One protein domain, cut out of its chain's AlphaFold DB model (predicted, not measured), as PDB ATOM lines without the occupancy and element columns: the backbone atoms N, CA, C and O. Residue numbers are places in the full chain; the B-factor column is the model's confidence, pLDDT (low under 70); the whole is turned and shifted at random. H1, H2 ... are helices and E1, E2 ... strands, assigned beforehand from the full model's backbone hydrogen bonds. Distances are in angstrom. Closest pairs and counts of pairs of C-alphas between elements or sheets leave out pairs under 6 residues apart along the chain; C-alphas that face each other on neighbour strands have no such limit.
ATOM      1  N   TYR A  26     -27.996 -13.302 -23.362       96.56
ATOM      2  CA  TYR A  26     -29.255 -13.054 -22.676       96.56
ATOM      3  C   TYR A  26     -30.348 -13.802 -23.418       96.56
ATOM      4  O   TYR A  26     -30.683 -13.435 -24.541       96.56
ATOM      5  N   ALA A  27     -30.887 -14.841 -22.793       97.50
ATOM      6  CA  ALA A  27     -32.024 -15.584 -23.307       97.50
ATOM      7  C   ALA A  27     -33.315 -14.929 -22.819       97.50
ATOM      8  O   ALA A  27     -33.489 -14.729 -21.617       97.50
ATOM      9  N   ILE A  28     -34.206 -14.599 -23.744       96.94
ATOM     10  CA  ILE A  28     -35.499 -13.962 -23.507       96.94
ATOM     11  C   ILE A  28     -36.561 -14.932 -24.012       96.94
ATOM     12  O   ILE A  28     -36.795 -15.036 -25.216       96.94
ATOM     13  N   LYS A  29     -37.199 -15.655 -23.089       96.62
ATOM     14  CA  LYS A  29     -38.292 -16.573 -23.424       96.62
ATOM     15  C   LYS A  29     -39.537 -15.809 -23.837       96.62
ATOM     16  O   LYS A  29     -40.158 -16.127 -24.844       96.62
ATOM     17  N   GLU A  30     -39.866 -14.778 -23.071       95.38
ATOM     18  CA  GLU A  30     -40.984 -13.885 -23.338       95.38
ATOM     19  C   GLU A  30     -40.557 -12.466 -22.975       95.38
ATOM     20  O   GLU A  30     -40.114 -12.212 -21.855       95.38
ATOM     21  N   GLY A  31     -40.659 -11.547 -23.927       93.19
ATOM     22  CA  GLY A  31     -40.352 -10.135 -23.746       93.19
ATOM     23  C   GLY A  31     -41.346  -9.262 -24.501       93.19
ATOM     24  O   GLY A  31     -42.311  -9.746 -25.095       93.19
ATOM     25  N   LYS A  32     -41.102  -7.953 -24.510       94.06
ATOM     26  CA  LYS A  32     -41.945  -6.976 -25.200       94.06
ATOM     27  C   LYS A  32     -41.931  -7.230 -26.712       94.06
ATOM     28  O   LYS A  32     -40.987  -6.849 -27.398       94.06
ATOM     29  N   GLY A  33     -42.979  -7.881 -27.215       92.56
ATOM     30  CA  GLY A  33     -43.139  -8.199 -28.639       92.56
ATOM     31  C   GLY A  33     -42.171  -9.259 -29.174       92.56
ATOM     32  O   GLY A  33     -42.039  -9.391 -30.384       92.56
ATOM     33  N   VAL A  34     -41.483 -10.003 -28.299       93.94
ATOM     34  CA  VAL A  34     -40.518 -11.043 -28.689       93.94
ATOM     35  C   VAL A  34     -40.722 -12.317 -27.875       93.94
ATOM     36  O   VAL A  34     -41.072 -12.261 -26.694       93.94
ATOM     37  N   LYS A  35     -40.461 -13.467 -28.498       94.75
ATOM     38  CA  LYS A  35     -40.418 -14.783 -27.851       94.75
ATOM     39  C   LYS A  35     -39.183 -15.540 -28.326       94.75
ATOM     40  O   LYS A  35     -38.763 -15.345 -29.462       94.75
ATOM     41  N   ASP A  36     -38.613 -16.356 -27.445       95.88
ATOM     42  CA  ASP A  36     -37.486 -17.251 -27.746       95.88
ATOM     43  C   ASP A  36     -36.285 -16.571 -28.435       95.88
ATOM     44  O   ASP A  36     -35.712 -17.080 -29.397       95.88
ATOM     45  N   LYS A  37     -35.883 -15.394 -27.937       96.38
ATOM     46  CA  LYS A  37     -34.800 -14.587 -28.518       96.38
ATOM     47  C   LYS A  37     -33.546 -14.609 -27.646       96.38
ATOM     48  O   LYS A  37     -33.630 -14.434 -26.434       96.38
ATOM     49  N   ILE A  38     -32.370 -14.739 -28.262       96.94
ATOM     50  CA  ILE A  38     -31.068 -14.575 -27.597       96.94
ATOM     51  C   ILE A  38     -30.405 -13.289 -28.094       96.94
ATOM     52  O   ILE A  38     -30.379 -13.037 -29.297       96.94
ATOM     53  N   VAL A  39     -29.860 -12.484 -27.179       95.75
ATOM     54  CA  VAL A  39     -29.104 -11.258 -27.495       95.75
ATOM     55  C   VAL A  39     -27.770 -11.226 -26.749       95.75
ATOM     56  O   VAL A  39     -27.631 -11.821 -25.683       95.75
ATOM     57  N   ASN A  40     -26.777 -10.514 -27.282       94.56
ATOM     58  CA  ASN A  40     -25.400 -10.507 -26.757       94.56
ATOM     59  C   ASN A  40     -25.035  -9.216 -26.008       94.56
ATOM     60  O   ASN A  40     -23.904  -9.039 -25.556       94.56
ATOM     61  N   SER A  41     -25.990  -8.292 -25.892       92.62
ATOM     62  CA  SER A  41     -25.816  -7.006 -25.230       92.62
ATOM     63  C   SER A  41     -26.954  -6.755 -24.258       92.62
ATOM     64  O   SER A  41     -28.131  -6.951 -24.578       92.62
ATOM     65  N   TRP A  42     -26.598  -6.247 -23.080       92.25
ATOM     66  CA  TRP A  42     -27.581  -5.786 -22.112       92.25
ATOM     67  C   TRP A  42     -28.471  -4.685 -22.693       92.25
ATOM     68  O   TRP A  42     -29.664  -4.693 -22.439       92.25
ATOM     69  N   THR A  43     -27.939  -3.779 -23.518       94.31
ATOM     70  CA  THR A  43     -28.716  -2.665 -24.084       94.31
ATOM     71  C   THR A  43     -29.881  -3.150 -24.949       94.31
ATOM     72  O   THR A  43     -30.952  -2.548 -24.926       94.31
ATOM     73  N   GLU A  44     -29.697  -4.240 -25.696       94.38
ATOM     74  CA  GLU A  44     -30.777  -4.843 -26.482       94.38
ATOM     75  C   GLU A  44     -31.759  -5.595 -25.579       94.38
ATOM     76  O   GLU A  44     -32.967  -5.398 -25.688       94.38
ATOM     77  N   CYS A  45     -31.245  -6.387 -24.631       95.31
ATOM     78  CA  CYS A  45     -32.070  -7.108 -23.662       95.31
ATOM     79  C   CYS A  45     -32.965  -6.147 -22.870       95.31
ATOM     80  O   CYS A  45     -34.176  -6.331 -22.806       95.31
ATOM     81  N   GLN A  46     -32.384  -5.065 -22.351       95.19
ATOM     82  CA  GLN A  46     -33.043  -4.054 -21.538       95.19
ATOM     83  C   GLN A  46     -34.277  -3.463 -22.238       95.19
ATOM     84  O   GLN A  46     -35.321  -3.318 -21.605       95.19
ATOM     85  N   LYS A  47     -34.195  -3.170 -23.543       96.25
ATOM     86  CA  LYS A  47     -35.324  -2.635 -24.331       96.25
ATOM     87  C   LYS A  47     -36.506  -3.606 -24.421       96.25
ATOM     88  O   LYS A  47     -37.643  -3.168 -24.572       96.25
ATOM     89  N   LEU A  48     -36.229  -4.906 -24.338       94.50
ATOM     90  CA  LEU A  48     -37.211  -5.979 -24.473       94.50
ATOM     91  C   LEU A  48     -37.797  -6.411 -23.122       94.50
ATOM     92  O   LEU A  48     -38.877  -6.995 -23.096       94.50
ATOM     93  N   VAL A  49     -37.105  -6.140 -22.008       93.31
ATOM     94  CA  VAL A  49     -37.500  -6.632 -20.676       93.31
ATOM     95  C   VAL A  49     -37.956  -5.538 -19.713       93.31
ATOM     96  O   VAL A  49     -38.714  -5.826 -18.791       93.31
ATOM     97  N   LEU A  50     -37.529  -4.283 -19.890       91.50
ATOM     98  CA  LEU A  50     -37.972  -3.197 -19.013       91.50
ATOM     99  C   LEU A  50     -39.433  -2.815 -19.270       91.50
ATOM    100  O   LEU A  50     -39.867  -2.676 -20.411       91.50
ATOM    101  N   GLY A  51     -40.177  -2.596 -18.182       86.75
ATOM    102  CA  GLY A  51     -41.589  -2.203 -18.232       86.75
ATOM    103  C   GLY A  51     -42.536  -3.310 -18.707       86.75
ATOM    104  O   GLY A  51     -43.714  -3.044 -18.923       86.75
ATOM    105  N   TYR A  52     -42.042  -4.540 -18.867       87.94
ATOM    106  CA  TYR A  52     -42.815  -5.713 -19.260       87.94
ATOM    107  C   TYR A  52     -42.498  -6.869 -18.296       87.94
ATOM    108  O   TYR A  52     -41.347  -6.990 -17.873       87.94
ATOM    109  N   PRO A  53     -43.464  -7.732 -17.928       88.62
ATOM    110  CA  PRO A  53     -43.209  -8.918 -17.108       88.62
ATOM    111  C   PRO A  53     -42.478 -10.006 -17.919       88.62
ATOM    112  O   PRO A  53     -43.019 -11.077 -18.195       88.62
ATOM    113  N   ALA A  54     -41.249  -9.702 -18.339       93.31
ATOM    114  CA  ALA A  54     -40.432 -10.553 -19.187       93.31
ATOM    115  C   ALA A  54     -39.831 -11.736 -18.420       93.31
ATOM    116  O   ALA A  54     -39.457 -11.621 -17.252       93.31
ATOM    117  N   VAL A  55     -39.649 -12.851 -19.124       95.69
ATOM    118  CA  VAL A  55     -38.928 -14.034 -18.646       95.69
ATOM    119  C   VAL A  55     -37.597 -14.096 -19.378       95.69
ATOM    120  O   VAL A  55     -37.548 -14.395 -20.574       95.69
ATOM    121  N   TYR A  56     -36.517 -13.777 -18.669       95.81
ATOM    122  CA  TYR A  56     -35.175 -13.747 -19.237       95.81
ATOM    123  C   TYR A  56     -34.107 -14.169 -18.225       95.81
ATOM    124  O   TYR A  56     -34.305 -14.075 -17.012       95.81
ATOM    125  N   LYS A  57     -32.944 -14.599 -18.727       95.31
ATOM    126  CA  LYS A  57     -31.760 -14.901 -17.912       95.31
ATOM    127  C   LYS A  57     -30.476 -14.703 -18.719       95.31
ATOM    128  O   LYS A  57     -30.465 -14.868 -19.936       95.31
ATOM    129  N   SER A  58     -29.394 -14.315 -18.042       94.56
ATOM    130  CA  SER A  58     -28.068 -14.177 -18.655       94.56
ATOM    131  C   SER A  58     -27.196 -15.407 -18.404       94.56
ATOM    132  O   SER A  58     -27.139 -15.889 -17.271       94.56
ATOM    133  N   PHE A  59     -26.441 -15.817 -19.415       95.38
ATOM    134  CA  PHE A  59     -25.572 -16.988 -19.440       95.38
ATOM    135  C   PHE A  59     -24.179 -16.636 -19.959       95.38
ATOM    136  O   PHE A  59     -23.959 -15.567 -20.547       95.38
ATOM    137  N   ARG A  60     -23.219 -17.528 -19.706       92.62
ATOM    138  CA  ARG A  60     -21.831 -17.361 -20.160       92.62
ATOM    139  C   ARG A  60     -21.628 -17.920 -21.563       92.62
ATOM    140  O   ARG A  60     -20.714 -17.469 -22.247       92.62
ATOM    141  N   THR A  61     -22.466 -18.866 -21.976       94.12
ATOM    142  CA  THR A  61     -22.403 -19.516 -23.288       94.12
ATOM    143  C   THR A  61     -23.736 -19.396 -24.028       94.12
ATOM    144  O   THR A  61     -24.783 -19.150 -23.422       94.12
ATOM    145  N   LYS A  62     -23.690 -19.534 -25.359       93.94
ATOM    146  CA  LYS A  62     -24.890 -19.523 -26.207       93.94
ATOM    147  C   LYS A  62     -25.740 -20.778 -25.994       93.94
ATOM    148  O   LYS A  62     -26.962 -20.679 -26.030       93.94
ATOM    149  N   ASP A  63     -25.101 -21.914 -25.736       95.75
ATOM    150  CA  ASP A  63     -25.780 -23.204 -25.593       95.75
ATOM    151  C   ASP A  63     -26.616 -23.248 -24.310       95.75
ATOM    152  O   ASP A  63     -27.807 -23.539 -24.379       95.75
ATOM    153  N   GLU A  64     -26.064 -22.798 -23.174       95.44
ATOM    154  CA  GLU A  64     -26.828 -22.618 -21.924       95.44
ATOM    155  C   GLU A  64     -28.045 -21.692 -22.127       95.44
ATOM    156  O   GLU A  64     -29.127 -21.920 -21.583       95.44
ATOM    157  N   ALA A  65     -27.875 -20.627 -22.918       95.75
ATOM    158  CA  ALA A  65     -28.951 -19.694 -23.233       95.75
ATOM    159  C   ALA A  65     -30.049 -20.343 -24.091       95.75
ATOM    160  O   ALA A  65     -31.228 -20.061 -23.880       95.75
ATOM    161  N   MET A  66     -29.681 -21.211 -25.032       95.88
ATOM    162  CA  MET A  66     -30.621 -21.945 -25.880       95.88
ATOM    163  C   MET A  66     -31.377 -23.021 -25.090       95.88
ATOM    164  O   MET A  66     -32.600 -23.106 -25.196       95.88
ATOM    165  N   GLU A  67     -30.685 -23.775 -24.238       97.12
ATOM    166  CA  GLU A  67     -31.296 -24.786 -23.367       97.12
ATOM    167  C   GLU A  67     -32.339 -24.166 -22.425       97.12
ATOM    168  O   GLU A  67     -33.441 -24.695 -22.252       97.12
ATOM    169  N   TYR A  68     -32.034 -22.992 -21.863       96.19
ATOM    170  CA  TYR A  68     -32.981 -22.253 -21.032       96.19
ATOM    171  C   TYR A  68     -34.284 -21.931 -21.770       96.19
ATOM    172  O   TYR A  68     -35.359 -22.060 -21.185       96.19
ATOM    173  N   LEU A  69     -34.217 -21.543 -23.048       95.06
ATOM    174  CA  LEU A  69     -35.418 -21.273 -23.840       95.06
ATOM    175  C   LEU A  69     -36.275 -22.531 -24.030       95.06
ATOM    176  O   LEU A  69     -37.501 -22.429 -24.022       95.06
ATOM    177  N   GLY A  70     -35.660 -23.708 -24.150       93.62
ATOM    178  CA  GLY A  70     -36.376 -24.979 -24.285       93.62
ATOM    179  C   GLY A  70     -37.024 -25.486 -22.990       93.62
ATOM    180  O   GLY A  70     -38.044 -26.164 -23.044       93.62
ATOM    181  N   THR A  71     -36.464 -25.143 -21.827       93.81
ATOM    182  CA  THR A  71     -36.821 -25.771 -20.537       93.81
ATOM    183  C   THR A  71     -37.579 -24.863 -19.571       93.81
ATOM    184  O   THR A  71     -38.214 -25.343 -18.629       93.81
ATOM    185  N   VAL A  72     -37.521 -23.541 -19.749       94.12
ATOM    186  CA  VAL A  72     -38.063 -22.606 -18.759       94.12
ATOM    187  C   VAL A  72     -39.594 -22.651 -18.672       94.12
ATOM    188  O   VAL A  72     -40.318 -22.481 -19.653       94.12
ATOM    189  N   ASN A  73     -40.103 -22.780 -17.444       93.75
ATOM    190  CA  ASN A  73     -41.524 -22.625 -17.149       93.75
ATOM    191  C   ASN A  73     -41.868 -21.142 -16.922       93.75
ATOM    192  O   ASN A  73     -41.609 -20.579 -15.855       93.75
ATOM    193  N   VAL A  74     -42.470 -20.521 -17.936       91.88
ATOM    194  CA  VAL A  74     -42.854 -19.099 -17.945       91.88
ATOM    195  C   VAL A  74     -43.772 -18.735 -16.775       91.88
ATOM    196  O   VAL A  74     -43.563 -17.702 -16.137       91.88
ATOM    197  N   ILE A  75     -44.759 -19.583 -16.471       92.12
ATOM    198  CA  ILE A  75     -45.761 -19.330 -15.424       92.12
ATOM    199  C   ILE A  75     -45.066 -19.223 -14.066       92.12
ATOM    200  O   ILE A  75     -45.221 -18.225 -13.360       92.12
ATOM    201  N   LYS A  76     -44.210 -20.201 -13.750       92.31
ATOM    202  CA  LYS A  76     -43.466 -20.247 -12.488       92.31
ATOM    203  C   LYS A  76     -42.550 -19.032 -12.314       92.31
ATOM    204  O   LYS A  76     -42.483 -18.464 -11.226       92.31
ATOM    205  N   VAL A  77     -41.855 -18.609 -13.375       91.19
ATOM    206  CA  VAL A  77     -40.953 -17.443 -13.309       91.19
ATOM    207  C   VAL A  77     -41.733 -16.143 -13.091       91.19
ATOM    208  O   VAL A  77     -41.324 -15.303 -12.279       91.19
ATOM    209  N   LYS A  78     -42.870 -15.971 -13.775       90.06
ATOM    210  CA  LYS A  78     -43.737 -14.800 -13.589       90.06
ATOM    211  C   LYS A  78     -44.308 -14.748 -12.172       90.06
ATOM    212  O   LYS A  78     -44.226 -13.702 -11.533       90.06
ATOM    213  N   GLU A  79     -44.791 -15.871 -11.648       90.94
ATOM    214  CA  GLU A  79     -45.325 -15.962 -10.285       90.94
ATOM    215  C   GLU A  79     -44.274 -15.586  -9.228       90.94
ATOM    216  O   GLU A  79     -44.540 -14.775  -8.341       90.94
ATOM    217  N   GLN A  80     -43.048 -16.107  -9.350       88.75
ATOM    218  CA  GLN A  80     -41.941 -15.750  -8.453       88.75
ATOM    219  C   GLN A  80     -41.615 -14.252  -8.507       88.75
ATOM    220  O   GLN A  80     -41.372 -13.626  -7.472       88.75
ATOM    221  N   SER A  81     -41.640 -13.667  -9.706       87.81
ATOM    222  CA  SER A  81     -41.382 -12.238  -9.901       87.81
ATOM    223  C   SER A  81     -42.463 -11.375  -9.246       87.81
ATOM    224  O   SER A  81     -42.135 -10.402  -8.564       87.81
ATOM    225  N   ILE A  82     -43.738 -11.752  -9.388       88.69
ATOM    226  CA  ILE A  82     -44.876 -11.065  -8.760       88.69
ATOM    227  C   ILE A  82     -44.775 -11.152  -7.234       88.69
ATOM    228  O   ILE A  82     -44.740 -10.109  -6.579       88.69
ATOM    229  N   LYS A  83     -44.591 -12.355  -6.673       89.94
ATOM    230  CA  LYS A  83     -44.431 -12.554  -5.219       89.94
ATOM    231  C   LYS A  83     -43.283 -11.722  -4.647       89.94
ATOM    232  O   LYS A  83     -43.409 -11.114  -3.581       89.94
ATOM    233  N   GLY A  84     -42.158 -11.653  -5.363       88.19
ATOM    234  CA  GLY A  84     -41.016 -10.824  -4.981       88.19
ATOM    235  C   GLY A  84     -41.330  -9.323  -4.987       88.19
ATOM    236  O   GLY A  84     -40.910  -8.601  -4.078       88.19
ATOM    237  N   MET A  85     -42.084  -8.841  -5.981       88.50
ATOM    238  CA  MET A  85     -42.532  -7.445  -6.042       88.50
ATOM    239  C   MET A  85     -43.521  -7.109  -4.921       88.50
ATOM    240  O   MET A  85     -43.348  -6.089  -4.252       88.50
ATOM    241  N   GLU A  86     -44.504  -7.972  -4.669       91.31
ATOM    242  CA  GLU A  86     -45.490  -7.798  -3.596       91.31
ATOM    243  C   GLU A  86     -44.828  -7.773  -2.217       91.31
ATOM    244  O   GLU A  86     -45.096  -6.873  -1.419       91.31
ATOM    245  N   SER A  87     -43.884  -8.685  -1.969       91.94
ATOM    246  CA  SER A  87     -43.116  -8.734  -0.719       91.94
ATOM    247  C   SER A  87     -42.345  -7.432  -0.478       91.94
ATOM    248  O   SER A  87     -42.380  -6.873   0.618       91.94
ATOM    249  N   LYS A  88     -41.698  -6.891  -1.520       90.62
ATOM    250  CA  LYS A  88     -40.995  -5.599  -1.445       90.62
ATOM    251  C   LYS A  88     -41.953  -4.427  -1.240       90.62
ATOM    252  O   LYS A  88     -41.622  -3.511  -0.490       90.62
ATOM    253  N   LYS A  89     -43.118  -4.433  -1.898       92.56
ATOM    254  CA  LYS A  89     -44.148  -3.397  -1.727       92.56
ATOM    255  C   LYS A  89     -44.663  -3.389  -0.290       92.56
ATOM    256  O   LYS A  89     -44.699  -2.326   0.320       92.56
ATOM    257  N   LYS A  90     -44.974  -4.567   0.261       94.94
ATOM    258  CA  LYS A  90     -45.379  -4.733   1.660       94.94
ATOM    259  C   LYS A  90     -44.296  -4.220   2.603       94.94
ATOM    260  O   LYS A  90     -44.593  -3.367   3.425       94.94
ATOM    261  N   LEU A  91     -43.042  -4.641   2.417       93.38
ATOM    262  CA  LEU A  91     -41.921  -4.190   3.246       93.38
ATOM    263  C   LEU A  91     -41.787  -2.659   3.248       93.38
ATOM    264  O   LEU A  91     -41.677  -2.060   4.312       93.38
ATOM    265  N   LYS A  92     -41.846  -2.016   2.076       92.88
ATOM    266  CA  LYS A  92     -41.789  -0.547   1.964       92.88
ATOM    267  C   LYS A  92     -42.983   0.159   2.610       92.88
ATOM    268  O   LYS A  92     -42.828   1.285   3.061       92.88
ATOM    269  N   ALA A  93     -44.157  -0.471   2.611       95.81
ATOM    270  CA  ALA A  93     -45.356   0.084   3.229       95.81
ATOM    271  C   ALA A  93     -45.349  -0.072   4.758       95.81
ATOM    272  O   ALA A  93     -45.834   0.808   5.459       95.81
ATOM    273  N   THR A  94     -44.807  -1.178   5.277       94.12
ATOM    274  CA  THR A  94     -44.894  -1.524   6.705       94.12
ATOM    275  C   THR A  94     -43.631  -1.220   7.501       94.12
ATOM    276  O   THR A  94     -43.653  -1.327   8.722       94.12
ATOM    277  N   THR A  95     -42.510  -0.899   6.850       93.38
ATOM    278  CA  THR A  95     -41.229  -0.667   7.533       93.38
ATOM    279  C   THR A  95     -40.569   0.619   7.066       93.38
ATOM    280  O   THR A  95     -40.699   1.026   5.911       93.38
TER     281      THR A  95
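Overview. This is residues 26 to 95 of the 133 residues of the protein "Cauli_VI domain-containing protein" of Clostridium beijerinckii (UniProt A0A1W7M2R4). A small antiparallel sheet of three strands stands between two helices, H1 over one face and H2 over the other, and a long third helix, H3, runs away from this compact body as an arm whose residues 83 to 94 stick out. The printed part has 70 residues, in the order E1, E2, H1, E3, H2, H3, with the sheet order E2, E1, E3; its class is mixed, helices and strands. The whole is only just loose, close to compact, with a radius of gyration of the C-alphas of 13.6 A, and spans 43 by 24 by 23 A, the arm making the length.

Along the chain. E1, residues 26 to 31, begins with C-alpha 26 at (-29.255, -13.054, -22.676) and is 11.5 A long. E2, residues 34 to 39, is also 11.5 A long. H1, residues 42 to 49, measures 10.1 A, and E3, residues 55 to 59, 13.7 A. H2, residues 62 to 71, measures 14.6 A. H3, residues 74 to 94, measures 30.3 A and ends with C-alpha 94 at (-44.894, -1.524, 6.705).

Arrangement. E1 is the inner strand. E1 and E2 form a hairpin, antiparallel at 166 degrees, with N 28 and O 37 within hydrogen-bond range at 2.8 A. E1 and E3 are antiparallel at 174 degrees, with N 57 and O 27 at 2.9 A. E2, H1 and E3 form a split strand-helix-strand unit, two strands running the same way with E1 between them, and its crossover is right-handed. H1 and H2 lie on opposite faces of the sheet, giving three layers, helices on both faces of a sheet. H1 is on the sheet at a height of 8.7 A and runs along the strands, at 12 degrees to E1 on the local plane; the closest C-alphas of E1 and H1 are those of Gly 31 and Leu 48, 5.3 A apart. H2 has a height of 8.1 A over the sheet and runs along the strands, at 19 degrees to E1 on the local plane; the closest C-alphas of E1 and H2 are those of Ala 27 and Ala 65, 5.1 A apart. H3 only grazes the sheet, with its residues 74 to 81; its closest C-alpha pair with E3 is Val 74 and Val 55, 6.4 A. H2 and H3 are apart. Every O i to N i+4 pair is within hydrogen-bond range in H2 and H3; H1 has 2 of 4, and 4 of 5 O i to N i+3 pairs.

Size, cuts and confidence. The C-alphas of Asp 63 and Thr 94, the two farthest apart, are 43.3 A apart. Residues 83 to 95, of which 83 to 94 belong to H3, stand free; the body without them spans 28 by 24 by 16 A. The printed part has no cut, and its five links between named elements are tight. Mean pLDDT of the printed part is 93.5, and no printed residue is under 70.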